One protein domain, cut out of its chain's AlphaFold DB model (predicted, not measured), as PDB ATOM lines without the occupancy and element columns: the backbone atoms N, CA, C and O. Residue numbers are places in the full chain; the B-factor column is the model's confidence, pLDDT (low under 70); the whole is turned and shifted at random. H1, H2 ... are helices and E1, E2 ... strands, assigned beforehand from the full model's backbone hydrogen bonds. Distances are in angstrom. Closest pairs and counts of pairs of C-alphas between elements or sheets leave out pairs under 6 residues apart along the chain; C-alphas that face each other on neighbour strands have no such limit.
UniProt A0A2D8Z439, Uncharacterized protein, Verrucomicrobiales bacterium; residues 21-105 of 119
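AT A GLANCE: This is residues 21 to 105 of the 119 residues of an uncharacterized protein of Verrucomicrobiales bacterium (UniProt A0A2D8Z439). A small sheet of three short strands forms a wall, with H1 and H2 spread over one face; H1 runs along the strands and H2 slopes away from the sheet. H3 follows E3 directly and is off the sheet, and residues 94 to 100 stick out. The printed part has 85 residues with three named helices and three named strands, in the order H1, E1, H2, E2, E3, H3; the sheet is mixed, order E2, E1, E3, and the class is mixed, helices and strands. The whole is compact, with a radius of gyration of the C-alphas of 13.5 A and spans of 37 by 32 by 21 A.

IN THESE COORDINATES: H1, residues 21 to 32, begins at C-alpha 21 (-26.884, -22.312, 0.449) and is 16.2 A long. E1 is residues 39 to 42, and H2, residues 44 to 58, is 20.7 A long. E2 is residues 74 to 78, 12.5 A, and E3 residues 85 to 88. H3, residues 90 to 98, is 12.1 A long and ends at C-alpha 98 (-6.239, -35.800, -21.630).

HOW THE PARTS SIT: E1 is antiparallel to E3 at 163 degrees, with N 41 and O 86 2.8 A apart, and parallel to E2 at 31 degrees, with N 40 and O 75 2.8 A apart. H1 and H2 are on the same face, making two layers, helices on one face of a sheet. H1 lies over E3, at a height over the sheet of 10.4 A; the closest C-alphas, of Val 27 and Val 87, are 7.4 A apart. H2 stands up from the sheet at 47 degrees; its closest C-alpha to E2 is Ser 47, 6.6 A from that of Glu 78. E1, H2 and E2 form a strand-helix-strand unit, two parallel strands joined through a helix, with a right-handed crossover. H3 is not on the sheet. In H1, H2 and H3 every O i to N i+4 pair is within hydrogen-bond range.

THE WHOLE: The C-alphas farthest apart, of Gly 59 and Ser 99, are 39.1 A apart. The printed part has no cut; the link from H2 to E2 is long, with 15 residues. The pLDDT is under 70 at residues 61 to 64 and 100 to 105.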
ATOM      1  N   SER A  21     -26.055 -23.224   1.247       93.38
ATOM      2  CA  SER A  21     -26.884 -22.312   0.449       93.38
ATOM      3  C   SER A  21     -26.039 -21.562  -0.573       93.38
ATOM      4  O   SER A  21     -26.445 -21.454  -1.730       93.38
ATOM      5  N   ALA A  22     -24.849 -21.106  -0.175       92.31
ATOM      6  CA  ALA A  22     -23.885 -20.491  -1.082       92.31
ATOM      7  C   ALA A  22     -23.440 -21.476  -2.174       92.31
ATOM      8  O   ALA A  22     -23.490 -21.149  -3.362       92.31
ATOM      9  N   LEU A  23     -23.105 -22.715  -1.791       93.12
ATOM     10  CA  LEU A  23     -22.760 -23.757  -2.760       93.12
ATOM     11  C   LEU A  23     -23.938 -24.092  -3.681       93.12
ATOM     12  O   LEU A  23     -23.753 -24.248  -4.889       93.12
ATOM     13  N   ARG A  24     -25.166 -24.149  -3.154       92.81
ATOM     14  CA  ARG A  24     -26.353 -24.369  -3.982       92.81
ATOM     15  C   ARG A  24     -26.567 -23.249  -4.992       92.81
ATOM     16  O   ARG A  24     -26.805 -23.546  -6.157       92.81
ATOM     17  N   ALA A  25     -26.447 -21.995  -4.570       93.00
ATOM     18  CA  ALA A  25     -26.583 -20.847  -5.458       93.00
ATOM     19  C   ALA A  25     -25.544 -20.880  -6.590       93.00
ATOM     20  O   ALA A  25     -25.893 -20.635  -7.744       93.00
ATOM     21  N   LEU A  26     -24.297 -21.259  -6.283       90.75
ATOM     22  CA  LEU A  26     -23.254 -21.475  -7.286       90.75
ATOM     23  C   LEU A  26     -23.648 -22.577  -8.281       90.75
ATOM     24  O   LEU A  26     -23.593 -22.368  -9.493       90.75
ATOM     25  N   VAL A  27     -24.047 -23.752  -7.787       89.94
ATOM     26  CA  VAL A  27     -24.442 -24.893  -8.631       89.94
ATOM     27  C   VAL A  27     -25.625 -24.526  -9.523       89.94
ATOM     28  O   VAL A  27     -25.601 -24.804 -10.724       89.94
ATOM     29  N   ASP A  28     -26.636 -23.867  -8.961       90.81
ATOM     30  CA  ASP A  28     -27.815 -23.434  -9.699       90.81
ATOM     31  C   ASP A  28     -27.425 -22.405 -10.778       90.81
ATOM     32  O   ASP A  28     -27.833 -22.571 -11.926       90.81
ATOM     33  N   ASP A  29     -26.586 -21.401 -10.495       87.88
ATOM     34  CA  ASP A  29     -26.087 -20.446 -11.507       87.88
ATOM     35  C   ASP A  29     -25.346 -21.150 -12.660       87.88
ATOM     36  O   ASP A  29     -25.607 -20.881 -13.838       87.88
ATOM     37  N   ARG A  30     -24.466 -22.109 -12.342       85.06
ATOM     38  CA  ARG A  30     -23.754 -22.907 -13.354       85.06
ATOM     39  C   ARG A  30     -24.740 -23.685 -14.232       85.06
ATOM     40  O   ARG A  30     -24.595 -23.671 -15.457       85.06
ATOM     41  N   CYS A  31     -25.756 -24.302 -13.631       84.94
ATOM     42  CA  CYS A  31     -26.821 -25.006 -14.348       84.94
ATOM     43  C   CYS A  31     -27.637 -24.075 -15.257       84.94
ATOM     44  O   CYS A  31     -27.868 -24.413 -16.419       84.94
ATOM     45  N   HIS A  32     -28.021 -22.886 -14.782       86.62
ATOM     46  CA  HIS A  32     -28.748 -21.893 -15.588       86.62
ATOM     47  C   HIS A  32     -27.939 -21.425 -16.807       86.62
ATOM     48  O   HIS A  32     -28.514 -21.129 -17.853       86.62
ATOM     49  N   LYS A  33     -26.605 -21.436 -16.714       84.50
ATOM     50  CA  LYS A  33     -25.678 -21.161 -17.827       84.50
ATOM     51  C   LYS A  33     -25.438 -22.372 -18.743       84.50
ATOM     52  O   LYS A  33     -24.507 -22.362 -19.544       84.50
ATOM     53  N   GLY A  34     -26.233 -23.436 -18.616       79.62
ATOM     54  CA  GLY A  34     -26.130 -24.650 -19.430       79.62
ATOM     55  C   GLY A  34     -24.940 -25.548 -19.084       79.62
ATOM     56  O   GLY A  34     -24.645 -26.491 -19.825       79.62
ATOM     57  N   ARG A  35     -24.241 -25.282 -17.974       83.81
ATOM     58  CA  ARG A  35     -23.169 -26.155 -17.479       83.81
ATOM     59  C   ARG A  35     -23.775 -27.289 -16.655       83.81
ATOM     60  O   ARG A  35     -24.867 -27.166 -16.115       83.81
ATOM     61  N   LYS A  36     -23.055 -28.405 -16.560       87.56
ATOM     62  CA  LYS A  36     -23.445 -29.556 -15.737       87.56
ATOM     63  C   LYS A  36     -22.362 -29.806 -14.691       87.56
ATOM     64  O   LYS A  36     -21.366 -30.441 -15.033       87.56
ATOM     65  N   PRO A  37     -22.513 -29.250 -13.479       90.25
ATOM     66  CA  PRO A  37     -21.673 -29.590 -12.340       90.25
ATOM     67  C   PRO A  37     -21.648 -31.101 -12.107       90.25
ATOM     68  O   PRO A  37     -22.701 -31.735 -12.085       90.25
ATOM     69  N   SER A  38     -20.457 -31.666 -11.949       92.00
ATOM     70  CA  SER A  38     -20.263 -33.073 -11.594       92.00
ATOM     71  C   SER A  38     -19.133 -33.299 -10.596       92.00
ATOM     72  O   SER A  38     -19.121 -34.339  -9.948       92.00
ATOM     73  N   HIS A  39     -18.231 -32.332 -10.417       91.56
ATOM     74  CA  HIS A  39     -17.117 -32.410  -9.475       91.56
ATOM     75  C   HIS A  39     -17.086 -31.168  -8.586       91.56
ATOM     76  O   HIS A  39     -17.248 -30.044  -9.074       91.56
ATOM     77  N   LEU A  40     -16.870 -31.387  -7.292       93.38
ATOM     78  CA  LEU A  40     -16.675 -30.366  -6.272       93.38
ATOM     79  C   LEU A  40     -15.262 -30.507  -5.714       93.38
ATOM     80  O   LEU A  40     -14.970 -31.446  -4.980       93.38
ATOM     81  N   PHE A  41     -14.401 -29.562  -6.061       90.81
ATOM     82  CA  PHE A  41     -13.042 -29.481  -5.558       90.81
ATOM     83  C   PHE A  41     -12.998 -28.660  -4.282       90.81
ATOM     84  O   PHE A  41     -13.538 -27.551  -4.259       90.81
ATOM     85  N   LEU A  42     -12.333 -29.196  -3.264       91.06
ATOM     86  CA  LEU A  42     -12.165 -28.561  -1.964       91.06
ATOM     87  C   LEU A  42     -10.690 -28.520  -1.573       91.06
ATOM     88  O   LEU A  42      -9.986 -29.511  -1.745       91.06
ATOM     89  N   GLY A  43     -10.233 -27.394  -1.031       89.25
ATOM     90  CA  GLY A  43      -8.960 -27.310  -0.320       89.25
ATOM     91  C   GLY A  43      -9.040 -27.980   1.049       89.25
ATOM     92  O   GLY A  43     -10.090 -28.497   1.444       89.25
ATOM     93  N   ILE A  44      -7.929 -27.970   1.781       88.50
ATOM     94  CA  ILE A  44      -7.824 -28.571   3.116       88.50
ATOM     95  C   ILE A  44      -8.844 -27.925   4.061       88.50
ATOM     96  O   ILE A  44      -9.622 -28.637   4.695       88.50
ATOM     97  N   THR A  45      -8.913 -26.589   4.082       90.75
ATOM     98  CA  THR A  45      -9.831 -25.842   4.959       90.75
ATOM     99  C   THR A  45     -11.289 -26.222   4.697       90.75
ATOM    100  O   THR A  45     -12.027 -26.601   5.606       90.75
ATOM    101  N   GLU A  46     -11.735 -26.179   3.442       92.62
ATOM    102  CA  GLU A  46     -13.141 -26.424   3.116       92.62
ATOM    103  C   GLU A  46     -13.513 -27.908   3.170       92.62
ATOM    104  O   GLU A  46     -14.673 -28.249   3.415       92.62
ATOM    105  N   SER A  47     -12.527 -28.793   3.019       91.56
ATOM    106  CA  SER A  47     -12.679 -30.221   3.286       91.56
ATOM    107  C   SER A  47     -12.998 -30.483   4.754       91.56
ATOM    108  O   SER A  47     -13.926 -31.235   5.054       91.56
ATOM    109  N   GLU A  48     -12.294 -29.836   5.682       90.75
ATOM    110  CA  GLU A  48     -12.591 -29.936   7.113       90.75
ATOM    111  C   GLU A  48     -13.991 -29.398   7.429       90.75
ATOM    112  O   GLU A  48     -14.779 -30.098   8.068       90.75
ATOM    113  N   LEU A  49     -14.360 -28.237   6.875       92.62
ATOM    114  CA  LEU A  49     -15.703 -27.667   7.044       92.62
ATOM    115  C   LEU A  49     -16.808 -28.617   6.558       92.62
ATOM    116  O   LEU A  49     -17.836 -28.768   7.225       92.62
ATOM    117  N   LEU A  50     -16.614 -29.279   5.413       92.00
ATOM    118  CA  LEU A  50     -17.574 -30.262   4.913       92.00
ATOM    119  C   LEU A  50     -17.638 -31.501   5.819       92.00
ATOM    120  O   LEU A  50     -18.738 -31.985   6.093       92.00
ATOM    121  N   ARG A  51     -16.499 -32.014   6.308       90.44
ATOM    122  CA  ARG A  51     -16.479 -33.154   7.247       90.44
ATOM    123  C   ARG A  51     -17.220 -32.821   8.532       90.44
ATOM    124  O   ARG A  51     -18.049 -33.617   8.960       90.44
ATOM    125  N   GLU A  52     -16.986 -31.646   9.110       90.12
ATOM    126  CA  GLU A  52     -17.699 -31.187  10.305       90.12
ATOM    127  C   GLU A  52     -19.203 -31.058  10.053       90.12
ATOM    128  O   GLU A  52     -20.011 -31.555  10.838       90.12
ATOM    129  N   HIS A  53     -19.591 -30.447   8.931       90.81
ATOM    130  CA  HIS A  53     -20.992 -30.294   8.545       90.81
ATOM    131  C   HIS A  53     -21.707 -31.641   8.400       90.81
ATOM    132  O   HIS A  53     -22.802 -31.835   8.932       90.81
ATOM    133  N   LEU A  54     -21.084 -32.597   7.709       89.12
ATOM    134  CA  LEU A  54     -21.633 -33.943   7.569       89.12
ATOM    135  C   LEU A  54     -21.611 -34.699   8.904       89.12
ATOM    136  O   LEU A  54     -22.560 -35.416   9.214       89.12
ATOM    137  N   GLY A  55     -20.582 -34.495   9.726       87.56
ATOM    138  CA  GLY A  55     -20.464 -35.084  11.055       87.56
ATOM    139  C   GLY A  55     -21.565 -34.631  12.013       87.56
ATOM    140  O   GLY A  55     -22.067 -35.433  12.797       87.56
ATOM    141  N   GLN A  56     -22.024 -33.381  11.909       86.38
ATOM    142  CA  GLN A  56     -23.189 -32.897  12.658       86.38
ATOM    143  C   GLN A  56     -24.488 -33.602  12.246       86.38
ATOM    144  O   GLN A  56     -25.363 -33.814  13.084       86.38
ATOM    145  N   ALA A  57     -24.622 -33.960  10.967       82.38
ATOM    146  CA  ALA A  57     -25.825 -34.593  10.436       82.38
ATOM    147  C   ALA A  57     -25.855 -36.118  10.650       82.38
ATOM    148  O   ALA A  57     -26.921 -36.674  10.916       82.38
ATOM    149  N   PHE A  58     -24.709 -36.792  10.529       80.19
ATOM    150  CA  PHE A  58     -24.623 -38.259  10.488       80.19
ATOM    151  C   PHE A  58     -23.853 -38.882  11.663       80.19
ATOM    152  O   PHE A  58     -24.028 -40.070  11.931       80.19
ATOM    153  N   GLY A  59     -23.076 -38.085  12.403       78.12
ATOM    154  CA  GLY A  59     -22.159 -38.523  13.457       78.12
ATOM    155  C   GLY A  59     -20.700 -38.219  13.099       78.12
ATOM    156  O   GLY A  59     -20.301 -38.328  11.942       78.12
ATOM    157  N   SER A  60     -19.880 -37.847  14.089       71.25
ATOM    158  CA  SER A  60     -18.482 -37.420  13.881       71.25
ATOM    159  C   SER A  60     -17.600 -38.474  13.208       71.25
ATOM    160  O   SER A  60     -16.669 -38.127  12.490       71.25
ATOM    161  N   ASP A  61     -17.920 -39.755  13.394       68.00
ATOM    162  CA  ASP A  61     -17.158 -40.877  12.831       68.00
ATOM    163  C   ASP A  61     -17.642 -41.289  11.430       68.00
ATOM    164  O   ASP A  61     -17.088 -42.200  10.813       68.00
ATOM    165  N   SER A  62     -18.697 -40.651  10.915       66.12
ATOM    166  CA  SER A  62     -19.361 -41.068   9.677       66.12
ATOM    167  C   SER A  62     -18.635 -40.629   8.407       66.12
ATOM    168  O   SER A  62     -18.893 -41.202   7.351       66.12
ATOM    169  N   VAL A  63     -17.727 -39.649   8.486       66.69
ATOM    170  CA  VAL A  63     -16.982 -39.129   7.326       66.69
ATOM    171  C   VAL A  63     -15.486 -39.144   7.613       66.69
ATOM    172  O   VAL A  63     -14.857 -38.122   7.866       66.69
ATOM    173  N   SER A  64     -14.911 -40.343   7.591       65.25
ATOM    174  CA  SER A  64     -13.468 -40.546   7.756       65.25
ATOM    175  C   SER A  64     -12.676 -40.269   6.475       65.25
ATOM    176  O   SER A  64     -11.496 -39.939   6.549       65.25
ATOM    177  N   THR A  65     -13.307 -40.389   5.301       71.56
ATOM    178  CA  THR A  65     -12.692 -40.112   3.994       71.56
ATOM    179  C   THR A  65     -13.726 -39.566   3.009       71.56
ATOM    180  O   THR A  65     -14.920 -39.826   3.153       71.56
ATOM    181  N   PHE A  66     -13.263 -38.845   1.987       78.94
ATOM    182  CA  PHE A  66     -14.085 -38.420   0.845       78.94
ATOM    183  C   PHE A  66     -14.035 -39.388  -0.340       78.94
ATOM    184  O   PHE A  66     -14.496 -39.049  -1.427       78.94
ATOM    185  N   ASN A  67     -13.502 -40.598  -0.143       75.75
ATOM    186  CA  ASN A  67     -13.512 -41.614  -1.190       75.75
ATOM    187  C   ASN A  67     -14.952 -41.903  -1.616       75.75
ATOM    188  O   ASN A  67     -15.780 -42.283  -0.791       75.75
ATOM    189  N   ASP A  68     -15.223 -41.698  -2.905       80.62
ATOM    190  CA  ASP A  68     -16.539 -41.860  -3.525       80.62
ATOM    191  C   ASP A  68     -17.664 -41.067  -2.833       80.62
ATOM    192  O   ASP A  68     -18.845 -41.417  -2.932       80.62
ATOM    193  N   LEU A  69     -17.325 -39.975  -2.136       89.50
ATOM    194  CA  LEU A  69     -18.321 -39.103  -1.532       89.50
ATOM    195  C   LEU A  69     -18.970 -38.237  -2.613       89.50
ATOM    196  O   LEU A  69     -18.307 -37.446  -3.280       89.50
ATOM    197  N   TYR A  70     -20.295 -38.321  -2.707       90.56
ATOM    198  CA  TYR A  70     -21.090 -37.410  -3.520       90.56
ATOM    199  C   TYR A  70     -21.805 -36.393  -2.637       90.56
ATOM    200  O   TYR A  70     -22.615 -36.755  -1.781       90.56
ATOM    201  N   TYR A  71     -21.564 -35.110  -2.894       91.06
ATOM    202  CA  TYR A  71     -22.271 -34.007  -2.254       91.06
ATOM    203  C   TYR A  71     -23.057 -33.222  -3.302       91.06
ATOM    204  O   TYR A  71     -22.511 -32.754  -4.296       91.06
ATOM    205  N   MET A  72     -24.374 -33.105  -3.102       89.88
ATOM    206  CA  MET A  72     -25.283 -32.426  -4.039       89.88
ATOM    207  C   MET A  72     -25.200 -32.938  -5.492       89.88
ATOM    208  O   MET A  72     -25.408 -32.183  -6.438       89.88
ATOM    209  N   GLY A  73     -24.916 -34.233  -5.666       89.56
ATOM    210  CA  GLY A  73     -24.781 -34.865  -6.982       89.56
ATOM    211  C   GLY A  73     -23.424 -34.650  -7.657       89.56
ATOM    212  O   GLY A  73     -23.273 -35.039  -8.810       89.56
ATOM    213  N   MET A  74     -22.450 -34.064  -6.958       93.62
ATOM    214  CA  MET A  74     -21.081 -33.886  -7.438       93.62
ATOM    215  C   MET A  74     -20.123 -34.769  -6.643       93.62
ATOM    216  O   MET A  74     -20.255 -34.867  -5.423       93.62
ATOM    217  N   LEU A  75     -19.153 -35.378  -7.322       92.38
ATOM    218  CA  LEU A  75     -18.054 -36.094  -6.684       92.38
ATOM    219  C   LEU A  75     -17.160 -35.096  -5.943       92.38
ATOM    220  O   LEU A  75     -16.710 -34.110  -6.534       92.38
ATOM    221  N   VAL A  76     -16.913 -35.341  -4.660       92.25
ATOM    222  CA  VAL A  76     -16.029 -34.512  -3.839       92.25
ATOM    223  C   VAL A  76     -14.581 -34.916  -4.092       92.25
ATOM    224  O   VAL A  76     -14.223 -36.085  -3.965       92.25
ATOM    225  N   VAL A  77     -13.747 -33.937  -4.431       89.25
ATOM    226  CA  VAL A  77     -12.317 -34.113  -4.675       89.25
ATOM    227  C   VAL A  77     -11.534 -33.188  -3.754       89.25
ATOM    228  O   VAL A  77     -11.661 -31.968  -3.826       89.25
ATOM    229  N   GLU A  78     -10.706 -33.774  -2.897       88.62
ATOM    230  CA  GLU A  78      -9.822 -33.040  -1.991       88.62
ATOM    231  C   GLU A  78      -8.512 -32.684  -2.700       88.62
ATOM    232  O   GLU A  78      -7.812 -33.553  -3.224       88.62
ATOM    233  N   LEU A  79      -8.193 -31.394  -2.719       84.38
ATOM    234  CA  LEU A  79      -6.975 -30.831  -3.281       84.38
ATOM    235  C   LEU A  79      -5.946 -30.590  -2.173       84.38
ATOM    236  O   LEU A  79      -6.287 -30.194  -1.061       84.38
ATOM    237  N   GLN A  80      -4.665 -30.774  -2.496       82.56
ATOM    238  CA  GLN A  80      -3.543 -30.495  -1.589       82.56
ATOM    239  C   GLN A  80      -3.177 -28.998  -1.604       82.56
ATOM    240  O   GLN A  80      -2.055 -28.623  -1.929       82.56
ATOM    241  N   THR A  81      -4.155 -28.149  -1.292       81.38
ATOM    242  CA  THR A  81      -4.074 -26.677  -1.261       81.38
ATOM    243  C   THR A  81      -4.777 -26.152  -0.012       81.38
ATOM    244  O   THR A  81      -5.721 -26.783   0.468       81.38
ATOM    245  N   ASP A  82      -4.351 -25.005   0.516       85.06
ATOM    246  CA  ASP A  82      -4.864 -24.475   1.785       85.06
ATOM    247  C   ASP A  82      -6.368 -24.152   1.722       85.06
ATOM    248  O   ASP A  82      -7.125 -24.527   2.621       85.06
ATOM    249  N   SER A  83      -6.807 -23.468   0.659       86.56
ATOM    250  CA  SER A  83      -8.195 -23.021   0.490       86.56
ATOM    251  C   SER A  83      -8.609 -23.024  -0.976       86.56
ATOM    252  O   SER A  83      -8.010 -22.349  -1.819       86.56
ATOM    253  N   CYS A  84      -9.671 -23.766  -1.274       87.62
ATOM    254  CA  CYS A  84     -10.293 -23.794  -2.588       87.62
ATOM    255  C   CYS A  84     -11.727 -24.316  -2.477       87.62
ATOM    256  O   CYS A  84     -11.973 -25.347  -1.864       87.62
ATOM    257  N   VAL A  85     -12.672 -23.657  -3.143       90.56
ATOM    258  CA  VAL A  85     -13.970 -24.251  -3.474       90.56
ATOM    259  C   VAL A  85     -14.190 -24.027  -4.947       90.56
ATOM    260  O   VAL A  85     -14.259 -22.880  -5.392       90.56
ATOM    261  N   ARG A  86     -14.309 -25.105  -5.717       89.19
ATOM    262  CA  ARG A  86     -14.531 -24.995  -7.156       89.19
ATOM    263  C   ARG A  86     -15.454 -26.076  -7.671       89.19
ATOM    264  O   ARG A  86     -15.359 -27.238  -7.292       89.19
ATOM    265  N   VAL A  87     -16.322 -25.692  -8.597       89.44
ATOM    266  CA  VAL A  87     -17.248 -26.598  -9.266       89.44
ATOM    267  C   VAL A  87     -16.832 -26.776 -10.720       89.44
ATOM    268  O   VAL A  87     -16.698 -25.812 -11.479       89.44
ATOM    269  N   ALA A  88     -16.689 -28.029 -11.140       87.88
ATOM    270  CA  ALA A  88     -16.433 -28.387 -12.528       87.88
ATOM    271  C   ALA A  88     -17.443 -29.416 -13.040       87.88
ATOM    272  O   ALA A  88     -18.205 -30.008 -12.279       87.88
ATOM    273  N   GLY A  89     -17.456 -29.606 -14.357       87.56
ATOM    274  CA  GLY A  89     -18.244 -30.643 -15.018       87.56
ATOM    275  C   GLY A  89     -17.359 -31.616 -15.790       87.56
ATOM    276  O   GLY A  89     -16.197 -31.316 -16.048       87.56
ATOM    277  N   GLU A  90     -17.944 -32.719 -16.251       84.69
ATOM    278  CA  GLU A  90     -17.262 -33.803 -16.986       84.69
ATOM    279  C   GLU A  90     -16.327 -33.310 -18.097       84.69
ATOM    280  O   GLU A  90     -15.176 -33.709 -18.168       84.69
ATOM    281  N   LYS A  91     -16.764 -32.341 -18.916       79.75
ATOM    282  CA  LYS A  91     -15.932 -31.806 -20.011       79.75
ATOM    283  C   LYS A  91     -14.609 -31.190 -19.543       79.75
ATOM    284  O   LYS A  91     -13.666 -31.113 -20.327       79.75
ATOM    285  N   PHE A  92     -14.572 -30.644 -18.330       81.81
ATOM    286  CA  PHE A  92     -13.344 -30.122 -17.735       81.81
ATOM    287  C   PHE A  92     -12.446 -31.277 -17.289       81.81
ATOM    288  O   PHE A  92     -11.260 -31.259 -17.596       81.81
ATOM    289  N   MET A  93     -13.029 -32.306 -16.668       82.12
ATOM    290  CA  MET A  93     -12.312 -33.514 -16.252       82.12
ATOM    291  C   MET A  93     -11.723 -34.272 -17.436       82.12
ATOM    292  O   MET A  93     -10.539 -34.580 -17.424       82.12
ATOM    293  N   ASP A  94     -12.484 -34.439 -18.518       79.75
ATOM    294  CA  ASP A  94     -11.994 -35.047 -19.758       79.75
ATOM    295  C   ASP A  94     -10.759 -34.311 -20.300       79.75
ATOM    296  O   ASP A  94      -9.824 -34.918 -20.817       79.75
ATOM    297  N   LYS A  95     -10.747 -32.974 -20.221       76.75
ATOM    298  CA  LYS A  95      -9.588 -32.171 -20.634       76.75
ATOM    299  C   LYS A  95      -8.417 -32.346 -19.667       76.75
ATOM    300  O   LYS A  95      -7.286 -32.460 -20.135       76.75
ATOM    301  N   LEU A  96      -8.695 -32.396 -18.363       76.69
ATOM    302  CA  LEU A  96      -7.724 -32.663 -17.300       76.69
ATOM    303  C   LEU A  96      -7.002 -33.986 -17.529       76.69
ATOM    304  O   LEU A  96      -5.786 -34.000 -17.705       76.69
ATOM    305  N   GLU A  97      -7.746 -35.071 -17.681       77.19
ATOM    306  CA  GLU A  97      -7.183 -36.394 -17.938       77.19
ATOM    307  C   GLU A  97      -6.391 -36.439 -19.250       77.19
ATOM    308  O   GLU A  97      -5.278 -36.965 -19.301       77.19
ATOM    309  N   ARG A  98      -6.918 -35.830 -20.322       75.81
ATOM    310  CA  ARG A  98      -6.239 -35.800 -21.630       75.81
ATOM    311  C   ARG A  98      -4.953 -34.983 -21.635       75.81
ATOM    312  O   ARG A  98      -4.105 -35.236 -22.488       75.81
ATOM    313  N   SER A  99      -4.804 -34.026 -20.724       73.56
ATOM    314  CA  SER A  99      -3.551 -33.283 -20.557       73.56
ATOM    315  C   SER A  99      -2.446 -34.116 -19.893       73.56
ATOM    316  O   SER A  99      -1.288 -33.712 -19.902       73.56
ATOM    317  N   GLY A 100      -2.777 -35.304 -19.366       68.50
ATOM    318  CA  GLY A 100      -1.852 -36.131 -18.592       68.50
ATOM    319  C   GLY A 100      -1.629 -35.610 -17.172       68.50
ATOM    320  O   GLY A 100      -0.680 -36.030 -16.513       68.50
ATOM    321  N   PHE A 101      -2.485 -34.694 -16.714       68.00
ATOM    322  CA  PHE A 101      -2.427 -34.129 -15.378       68.00
ATOM    323  C   PHE A 101      -2.875 -35.153 -14.334       68.00
ATOM    324  O   PHE A 101      -3.946 -35.750 -14.450       68.00
ATOM    325  N   ASP A 102      -2.061 -35.336 -13.297       67.50
ATOM    326  CA  ASP A 102      -2.413 -36.162 -12.147       67.50
ATOM    327  C   ASP A 102      -2.927 -35.259 -11.028       67.50
ATOM    328  O   ASP A 102      -2.173 -34.467 -10.465       67.50
ATOM    329  N   LEU A 103      -4.203 -35.429 -10.672       65.75
ATOM    330  CA  LEU A 103      -4.858 -34.744  -9.554       65.75
ATOM    331  C   LEU A 103      -4.071 -34.850  -8.239       65.75
ATOM    332  O   LEU A 103      -4.154 -33.955  -7.405       65.75
ATOM    333  N   LYS A 104      -3.290 -35.919  -8.041       62.81
ATOM    334  CA  LYS A 104      -2.458 -36.099  -6.839       62.81
ATOM    335  C   LYS A 104      -1.222 -35.205  -6.810       62.81
ATOM    336  O   LYS A 104      -0.670 -34.983  -5.737       62.81
ATOM    337  N   ASN A 105      -0.785 -34.716  -7.966       59.81
ATOM    338  CA  ASN A 105       0.371 -33.833  -8.109       59.81
ATOM    339  C   ASN A 105      -0.039 -32.361  -8.247       59.81
ATOM    340  O   ASN A 105       0.808 -31.541  -8.595       59.81
TER     341      ASN A 105